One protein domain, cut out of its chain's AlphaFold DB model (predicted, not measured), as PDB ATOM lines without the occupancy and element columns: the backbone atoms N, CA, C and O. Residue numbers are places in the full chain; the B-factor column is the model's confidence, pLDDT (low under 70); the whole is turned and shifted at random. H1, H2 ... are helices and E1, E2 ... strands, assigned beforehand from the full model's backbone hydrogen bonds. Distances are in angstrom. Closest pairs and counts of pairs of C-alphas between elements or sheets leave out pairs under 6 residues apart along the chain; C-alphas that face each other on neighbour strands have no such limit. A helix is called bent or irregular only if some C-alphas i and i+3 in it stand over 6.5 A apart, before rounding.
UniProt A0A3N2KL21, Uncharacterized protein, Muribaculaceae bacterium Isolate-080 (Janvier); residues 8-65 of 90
ATOM      1  N   ILE A   8     221.477 103.152 130.053       90.56
ATOM      2  CA  ILE A   8     220.218 103.292 130.784       90.56
ATOM      3  C   ILE A   8     219.859 101.905 131.312       90.56
ATOM      4  O   ILE A   8     219.855 100.939 130.550       90.56
ATOM      5  N   THR A   9     219.600 101.792 132.612       92.12
ATOM      6  CA  THR A   9     219.231 100.535 133.279       92.12
ATOM      7  C   THR A   9     217.738 100.496 133.592       92.12
ATOM      8  O   THR A   9     217.074 101.532 133.550       92.12
ATOM      9  N   ASN A  10     217.222  99.309 133.929       91.31
ATOM     10  CA  ASN A  10     215.817  99.092 134.297       91.31
ATOM     11  C   ASN A  10     214.854  99.554 133.194       91.31
ATOM     12  O   ASN A  10     213.869 100.256 133.431       91.31
ATOM     13  N   VAL A  11     215.174  99.196 131.950       91.81
ATOM     14  CA  VAL A  11     214.415  99.634 130.775       91.81
ATOM     15  C   VAL A  11     212.980  99.123 130.852       91.81
ATOM     16  O   VAL A  11     212.055  99.886 130.576       91.81
ATOM     17  N   SER A  12     212.781  97.882 131.298       89.25
ATOM     18  CA  SER A  12     211.472  97.234 131.398       89.25
ATOM     19  C   SER A  12     210.473  97.922 132.319       89.25
ATOM     20  O   SER A  12     209.279  97.871 132.028       89.25
ATOM     21  N   THR A  13     210.935  98.577 133.381       90.12
ATOM     22  CA  THR A  13     210.080  99.263 134.362       90.12
ATOM     23  C   THR A  13     209.964 100.764 134.106       90.12
ATOM     24  O   THR A  13     209.248 101.463 134.818       90.12
ATOM     25  N   SER A  14     210.649 101.269 133.080       89.31
ATOM     26  CA  SER A  14     210.671 102.685 132.719       89.31
ATOM     27  C   SER A  14     209.804 102.988 131.490       89.31
ATOM     28  O   SER A  14     209.321 102.092 130.792       89.31
ATOM     29  N   TYR A  15     209.688 104.276 131.151       87.31
ATOM     30  CA  TYR A  15     209.101 104.732 129.884       87.31
ATOM     31  C   TYR A  15     209.802 104.157 128.640       87.31
ATOM     32  O   TYR A  15     209.222 104.143 127.557       87.31
ATOM     33  N   PHE A  16     211.032 103.650 128.777       88.94
ATOM     34  CA  PHE A  16     211.781 103.029 127.686       88.94
ATOM     35  C   PHE A  16     211.425 101.556 127.450       88.94
ATOM     36  O   PHE A  16     212.014 100.929 126.573       88.94
ATOM     37  N   SER A  17     210.448 101.000 128.173       90.69
ATOM     38  CA  SER A  17     209.994  99.609 128.022       90.69
ATOM     39  C   SER A  17     209.588  99.255 126.589       90.69
ATOM     40  O   SER A  17     209.793  98.126 126.148       90.69
ATOM     41  N   VAL A  18     209.116 100.236 125.817       88.94
ATOM     42  CA  VAL A  18     208.799 100.099 124.389       88.94
ATOM     43  C   VAL A  18     210.010  99.613 123.582       88.94
ATOM     44  O   VAL A  18     209.863  98.792 122.679       88.94
ATOM     45  N   ALA A  19     211.229 100.021 123.956       91.19
ATOM     46  CA  ALA A  19     212.464  99.604 123.294       91.19
ATOM     47  C   ALA A  19     212.677  98.081 123.313       91.19
ATOM     48  O   ALA A  19     213.381  97.552 122.455       91.19
ATOM     49  N   ARG A  20     212.043  97.362 124.248       91.75
ATOM     50  CA  ARG A  20     212.093  95.895 124.338       91.75
ATOM     51  C   ARG A  20     211.470  95.223 123.122       91.75
ATOM     52  O   ARG A  20     211.980  94.211 122.659       91.75
ATOM     53  N   HIS A  21     210.393  95.804 122.604       88.81
ATOM     54  CA  HIS A  21     209.650  95.262 121.469       88.81
ATOM     55  C   HIS A  21     210.331  95.576 120.132       88.81
ATOM     56  O   HIS A  21     210.233  94.789 119.197       88.81
ATOM     57  N   TYR A  22     211.062  96.691 120.059       90.00
ATOM     58  CA  TYR A  22     211.744  97.145 118.840       90.00
ATOM     59  C   TYR A  22     213.256  96.857 118.827       90.00
ATOM     60  O   TYR A  22     213.931  97.145 117.842       90.00
ATOM     61  N   GLY A  23     213.811  96.307 119.914       89.25
ATOM     62  CA  GLY A  23     215.244  96.016 120.058       89.25
ATOM     63  C   GLY A  23     216.128  97.241 120.336       89.25
ATOM     64  O   GLY A  23     217.356  97.140 120.337       89.25
ATOM     65  N   GLY A  24     215.538  98.408 120.590       92.81
ATOM     66  CA  GLY A  24     216.257  99.655 120.819       92.81
ATOM     67  C   GLY A  24     215.353 100.881 120.773       92.81
ATOM     68  O   GLY A  24     214.139 100.774 120.607       92.81
ATOM     69  N   ALA A  25     215.954 102.057 120.927       92.88
ATOM     70  CA  ALA A  25     215.254 103.335 120.845       92.88
ATOM     71  C   ALA A  25     216.196 104.443 120.372       92.88
ATOM     72  O   ALA A  25     217.406 104.384 120.592       92.88
ATOM     73  N   THR A  26     215.630 105.480 119.758       92.38
ATOM     74  CA  THR A  26     216.357 106.721 119.478       92.38
ATOM     75  C   THR A  26     215.966 107.752 120.525       92.38
ATOM     76  O   THR A  26     214.803 108.132 120.613       92.38
ATOM     77  N   ILE A  27     216.929 108.187 121.333       88.88
ATOM     78  CA  ILE A  27     216.721 109.105 122.455       88.88
ATOM     79  C   ILE A  27     217.618 110.318 122.211       88.88
ATOM     80  O   ILE A  27     218.831 110.171 122.065       88.88
ATOM     81  N   GLN A  28     217.031 111.516 122.130       87.44
ATOM     82  CA  GLN A  28     217.767 112.773 121.888       87.44
ATOM     83  C   GLN A  28     218.677 112.725 120.636       87.44
ATOM     84  O   GLN A  28     219.833 113.167 120.649       87.44
ATOM     85  N   GLY A  29     218.166 112.121 119.557       88.06
ATOM     86  CA  GLY A  29     218.879 111.951 118.285       88.06
ATOM     87  C   GLY A  29     219.991 110.896 118.301       88.06
ATOM     88  O   GLY A  29     220.644 110.689 117.286       88.06
ATOM     89  N   GLU A  30     220.210 110.211 119.424       90.94
ATOM     90  CA  GLU A  30     221.180 109.124 119.536       90.94
ATOM     91  C   GLU A  30     220.473 107.784 119.521       90.94
ATOM     92  O   GLU A  30     219.416 107.615 120.126       90.94
ATOM     93  N   SER A  31     221.083 106.797 118.882       92.38
ATOM     94  CA  SER A  31     220.521 105.457 118.875       92.38
ATOM     95  C   SER A  31     221.069 104.580 119.990       92.38
ATOM     96  O   SER A  31     222.282 104.464 120.187       92.38
ATOM     97  N   TYR A  32     220.152 103.872 120.631       93.81
ATOM     98  CA  TYR A  32     220.404 102.912 121.687       93.81
ATOM     99  C   TYR A  32     219.902 101.538 121.262       93.81
ATOM    100  O   TYR A  32     218.909 101.412 120.545       93.81
ATOM    101  N   VAL A  33     220.606 100.510 121.716       94.31
ATOM    102  CA  VAL A  33     220.284  99.104 121.491       94.31
ATOM    103  C   VAL A  33     219.883  98.497 122.820       94.31
ATOM    104  O   VAL A  33     220.568  98.694 123.824       94.31
ATOM    105  N   TYR A  34     218.756  97.799 122.822       94.69
ATOM    106  CA  TYR A  34     218.263  97.116 124.004       94.69
ATOM    107  C   TYR A  34     218.976  95.768 124.157       94.69
ATOM    108  O   TYR A  34     219.027  94.969 123.222       94.69
ATOM    109  N   CYS A  35     219.526  95.514 125.343       92.00
ATOM    110  CA  CYS A  35     220.158  94.255 125.711       92.00
ATOM    111  C   CYS A  35     219.274  93.535 126.744       92.00
ATOM    112  O   CYS A  35     219.277  93.922 127.918       92.00
ATOM    113  N   PRO A  36     218.532  92.488 126.334       90.44
ATOM    114  CA  PRO A  36     217.578  91.806 127.207       90.44
ATOM    115  C   PRO A  36     218.234  91.072 128.378       90.44
ATOM    116  O   PRO A  36     217.621  90.980 129.432       90.44
ATOM    117  N   GLU A  37     219.476  90.600 128.222       89.31
ATOM    118  CA  GLU A  37     220.216  89.850 129.253       89.31
ATOM    119  C   GLU A  37     220.326  90.590 130.592       89.31
ATOM    120  O   GLU A  37     220.387  89.962 131.645       89.31
ATOM    121  N   ARG A  38     220.382  91.924 130.550       89.38
ATOM    122  CA  ARG A  38     220.589  92.778 131.730       89.38
ATOM    123  C   ARG A  38     219.528  93.867 131.880       89.38
ATOM    124  O   ARG A  38     219.663  94.709 132.757       89.38
ATOM    125  N   ASP A  39     218.506  93.863 131.023       93.38
ATOM    126  CA  ASP A  39     217.469  94.900 130.950       93.38
ATOM    127  C   ASP A  39     218.042  96.331 130.840       93.38
ATOM    128  O   ASP A  39     217.716  97.242 131.608       93.38
ATOM    129  N   ILE A  40     218.950  96.518 129.877       93.25
ATOM    130  CA  ILE A  40     219.672  97.780 129.668       93.25
ATOM    131  C   ILE A  40     219.551  98.297 128.234       93.25
ATOM    132  O   ILE A  40     219.404  97.531 127.284       93.25
ATOM    133  N   LEU A  41     219.671  99.613 128.072       93.44
ATOM    134  CA  LEU A  41     219.817 100.303 126.794       93.44
ATOM    135  C   LEU A  41     221.231 100.871 126.703       93.44
ATOM    136  O   LEU A  41     221.652 101.669 127.541       93.44
ATOM    137  N   ILE A  42     221.956 100.467 125.665       92.25
ATOM    138  CA  ILE A  42     223.344 100.867 125.435       92.25
ATOM    139  C   ILE A  42     223.409 101.731 124.189       92.25
ATOM    140  O   ILE A  42     222.880 101.356 123.140       92.25
ATOM    141  N   LYS A  43     224.101 102.868 124.270       92.38
ATOM    142  CA  LYS A  43     224.368 103.694 123.090       92.38
ATOM    143  C   LYS A  43     225.090 102.864 122.022       92.38
ATOM    144  O   LYS A  43     226.074 102.188 122.324       92.38
ATOM    145  N   ARG A  44     224.654 102.941 120.761       90.69
ATOM    146  CA  ARG A  44     225.176 102.098 119.666       90.69
ATOM    147  C   ARG A  44     226.704 102.147 119.542       90.69
ATOM    148  O   ARG A  44     227.328 101.110 119.341       90.69
ATOM    149  N   ASP A  45     227.310 103.312 119.763       87.62
ATOM    150  CA  ASP A  45     228.769 103.496 119.736       87.62
ATOM    151  C   ASP A  45     229.533 102.642 120.762       87.62
ATOM    152  O   ASP A  45     230.717 102.361 120.584       87.62
ATOM    153  N   TRP A  46     228.877 102.280 121.864       88.62
ATOM    154  CA  TRP A  46     229.445 101.510 122.969       88.62
ATOM    155  C   TRP A  46     229.119 100.019 122.880       88.62
ATOM    156  O   TRP A  46     229.704  99.226 123.618       88.62
ATOM    157  N   LEU A  47     228.256  99.607 121.947       88.31
ATOM    158  CA  LEU A  47     227.847  98.211 121.793       88.31
ATOM    159  C   LEU A  47     229.037  97.288 121.494       88.31
ATOM    160  O   LEU A  47     229.129  96.188 122.032       88.31
ATOM    161  N   THR A  48     229.984  97.741 120.670       87.06
ATOM    162  CA  THR A  48     231.202  96.977 120.352       87.06
ATOM    163  C   THR A  48     232.103  96.781 121.568       87.06
ATOM    164  O   THR A  48     232.791  95.770 121.660       87.06
ATOM    165  N   ILE A  49     232.101  97.740 122.499       86.44
ATOM    166  CA  ILE A  49     232.857  97.659 123.752       86.44
ATOM    167  C   ILE A  49     232.150  96.682 124.693       86.44
ATOM    168  O   ILE A  49     232.787  95.757 125.185       86.44
ATOM    169  N   TYR A  50     230.831  96.830 124.859       87.38
ATOM    170  CA  TYR A  50     229.999  95.939 125.677       87.38
ATOM    171  C   TYR A  50     230.161  94.465 125.286       87.38
ATOM    172  O   TYR A  50     230.309  93.613 126.148       87.38
ATOM    173  N   LYS A  51     230.204  94.160 123.984       85.88
ATOM    174  CA  LYS A  51     230.361  92.780 123.498       85.88
ATOM    175  C   LYS A  51     231.739  92.161 123.761       85.88
ATOM    176  O   LYS A  51     231.879  90.952 123.607       85.88
ATOM    177  N   LYS A  52     232.768  92.962 124.059       86.31
ATOM    178  CA  LYS A  52     234.154  92.479 124.210       86.31
ATOM    179  C   LYS A  52     234.697  92.586 125.631       86.31
ATOM    180  O   LYS A  52     235.665  91.899 125.936       86.31
ATOM    181  N   LEU A  53     234.136  93.460 126.460       84.31
ATOM    182  CA  LEU A  53     234.542  93.636 127.852       84.31
ATOM    183  C   LEU A  53     233.619  92.849 128.784       84.31
ATOM    184  O   LEU A  53     232.455  92.611 128.468       84.31
ATOM    185  N   GLN A  54     234.140  92.493 129.958       87.38
ATOM    186  CA  GLN A  54     233.303  92.040 131.063       87.38
ATOM    187  C   GLN A  54     232.405  93.186 131.551       87.38
ATOM    188  O   GLN A  54     232.689  94.370 131.336       87.38
ATOM    189  N   TRP A  55     231.295  92.831 132.194       85.12
ATOM    190  CA  TRP A  55     230.272  93.789 132.613       85.12
ATOM    191  C   TRP A  55     230.815  94.839 133.590       85.12
ATOM    192  O   TRP A  55     230.536  96.027 133.445       85.12
ATOM    193  N   GLU A  56     231.633  94.420 134.547       87.62
ATOM    194  CA  GLU A  56     232.202  95.260 135.600       87.62
ATOM    195  C   GLU A  56     233.154  96.315 135.019       87.62
ATOM    196  O   GLU A  56     233.081  97.503 135.364       87.62
ATOM    197  N   ASP A  57     233.997  95.898 134.069       86.56
ATOM    198  CA  ASP A  57     234.905  96.783 133.337       86.56
ATOM    199  C   ASP A  57     234.126  97.770 132.466       86.56
ATOM    200  O   ASP A  57     234.448  98.959 132.404       86.56
ATOM    201  N   PHE A  58     233.059  97.294 131.818       87.12
ATOM    202  CA  PHE A  58     232.178  98.131 131.014       87.12
ATOM    203  C   PHE A  58     231.487  99.204 131.864       87.12
ATOM    204  O   PHE A  58     231.531 100.382 131.509       87.12
ATOM    205  N   VAL A  59     230.902  98.844 133.009       87.75
ATOM    206  CA  VAL A  59     230.253  99.807 133.916       87.75
ATOM    207  C   VAL A  59     231.259 100.838 134.429       87.75
ATOM    208  O   VAL A  59     230.950 102.031 134.479       87.75
ATOM    209  N   SER A  60     232.476 100.410 134.766       87.62
ATOM    210  CA  SER A  60     233.555 101.306 135.202       87.62
ATOM    211  C   SER A  60     233.972 102.281 134.096       87.62
ATOM    212  O   SER A  60     234.123 103.480 134.338       87.62
ATOM    213  N   ALA A  61     234.078 101.797 132.857       86.31
ATOM    214  CA  ALA A  61     234.356 102.616 131.683       86.31
ATOM    215  C   ALA A  61     233.242 103.634 131.387       86.31
ATOM    216  O   ALA A  61     233.528 104.801 131.109       86.31
ATOM    217  N   VAL A  62     231.978 103.215 131.491       87.19
ATOM    218  CA  VAL A  62     230.814 104.095 131.319       87.19
ATOM    219  C   VAL A  62     230.813 105.204 132.371       87.19
ATOM    220  O   VAL A  62     230.653 106.370 132.013       87.19
ATOM    221  N   LYS A  63     231.062 104.872 133.646       85.12
ATOM    222  CA  LYS A  63     231.183 105.857 134.738       85.12
ATOM    223  C   LYS A  63     232.336 106.838 134.519       85.12
ATOM    224  O   LYS A  63     232.205 108.015 134.824       85.12
ATOM    225  N   SER A  64     233.453 106.356 133.977       82.38
ATOM    226  CA  SER A  64     234.629 107.173 133.655       82.38
ATOM    227  C   SER A  64     234.397 108.111 132.458       82.38
ATOM    228  O   SER A  64     235.148 109.064 132.259       82.38
ATOM    229  N   GLY A  65     233.389 107.841 131.617       73.25
ATOM    230  CA  GLY A  65     233.102 108.601 130.391       73.25
ATOM    231  C   GLY A  65     234.175 108.467 129.299       73.25
ATOM    232  O   GLY A  65     234.006 108.963 128.185       73.25
TER     233      GLY A  65
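This is residues 8 to 65 of the 90 residues of an uncharacterized protein of Muribaculaceae bacterium Isolate-080 (Janvier) (UniProt A0A3N2KL21). A small sheet of three strands has H1 on one face and H2 on the other, with H3 beyond H2, off the sheet. The printed part has 58 residues, H1, E1, E2, E3, H2, H3 along the chain, class mixed. The sheet E1 E2 E3 is a meander, each strand the antiparallel neighbour of the one before. The whole is compact, radius of gyration of the C-alphas 11.1 A, spanning 28 by 23 by 17 A.

Find E2, residues 30 to 35, from C-alpha 30 at (221.180, 109.124, 119.536), 16.1 A long; E1 is 24 to 27, 9.6 A, and E3 40 to 43, 10.0 A. H1, 15 to 22, 13.7 A, is irregular, C-alphas 15 and 18 being 7.2 A apart; H2, 44 to 50, 9.9 A, only just, C-alphas 45 and 48 being 7.0 A apart. H3, 55 to 64, runs 14.1 A to C-alpha 64 at (234.629, 107.173, 133.655).

In hairpin E1 and E2 see N 25 and O 32, 3.0 A; in hairpin E2 and E3, N 33 and O 42, 2.8 A, both within hydrogen-bond range. H1 and H2 are on opposite faces, at heights over the sheet of 7.9 A and 5.8 A. H2 and H3 are close but not clearly touching, closest C-alphas Tyr 50 and Phe 58, 6.2 A. Every O i to N i+4 pair is within range in H3, 0 of 4 in H1 and 1 of 3 in H2; O i to N i+3 has 4 of 5 and 3 of 4.

The farthest C-alphas, His 21 and Ser 64, are 30.2 A apart. The printed part has no cut, its five links are tight, and no printed residue is under 70 in pLDDT.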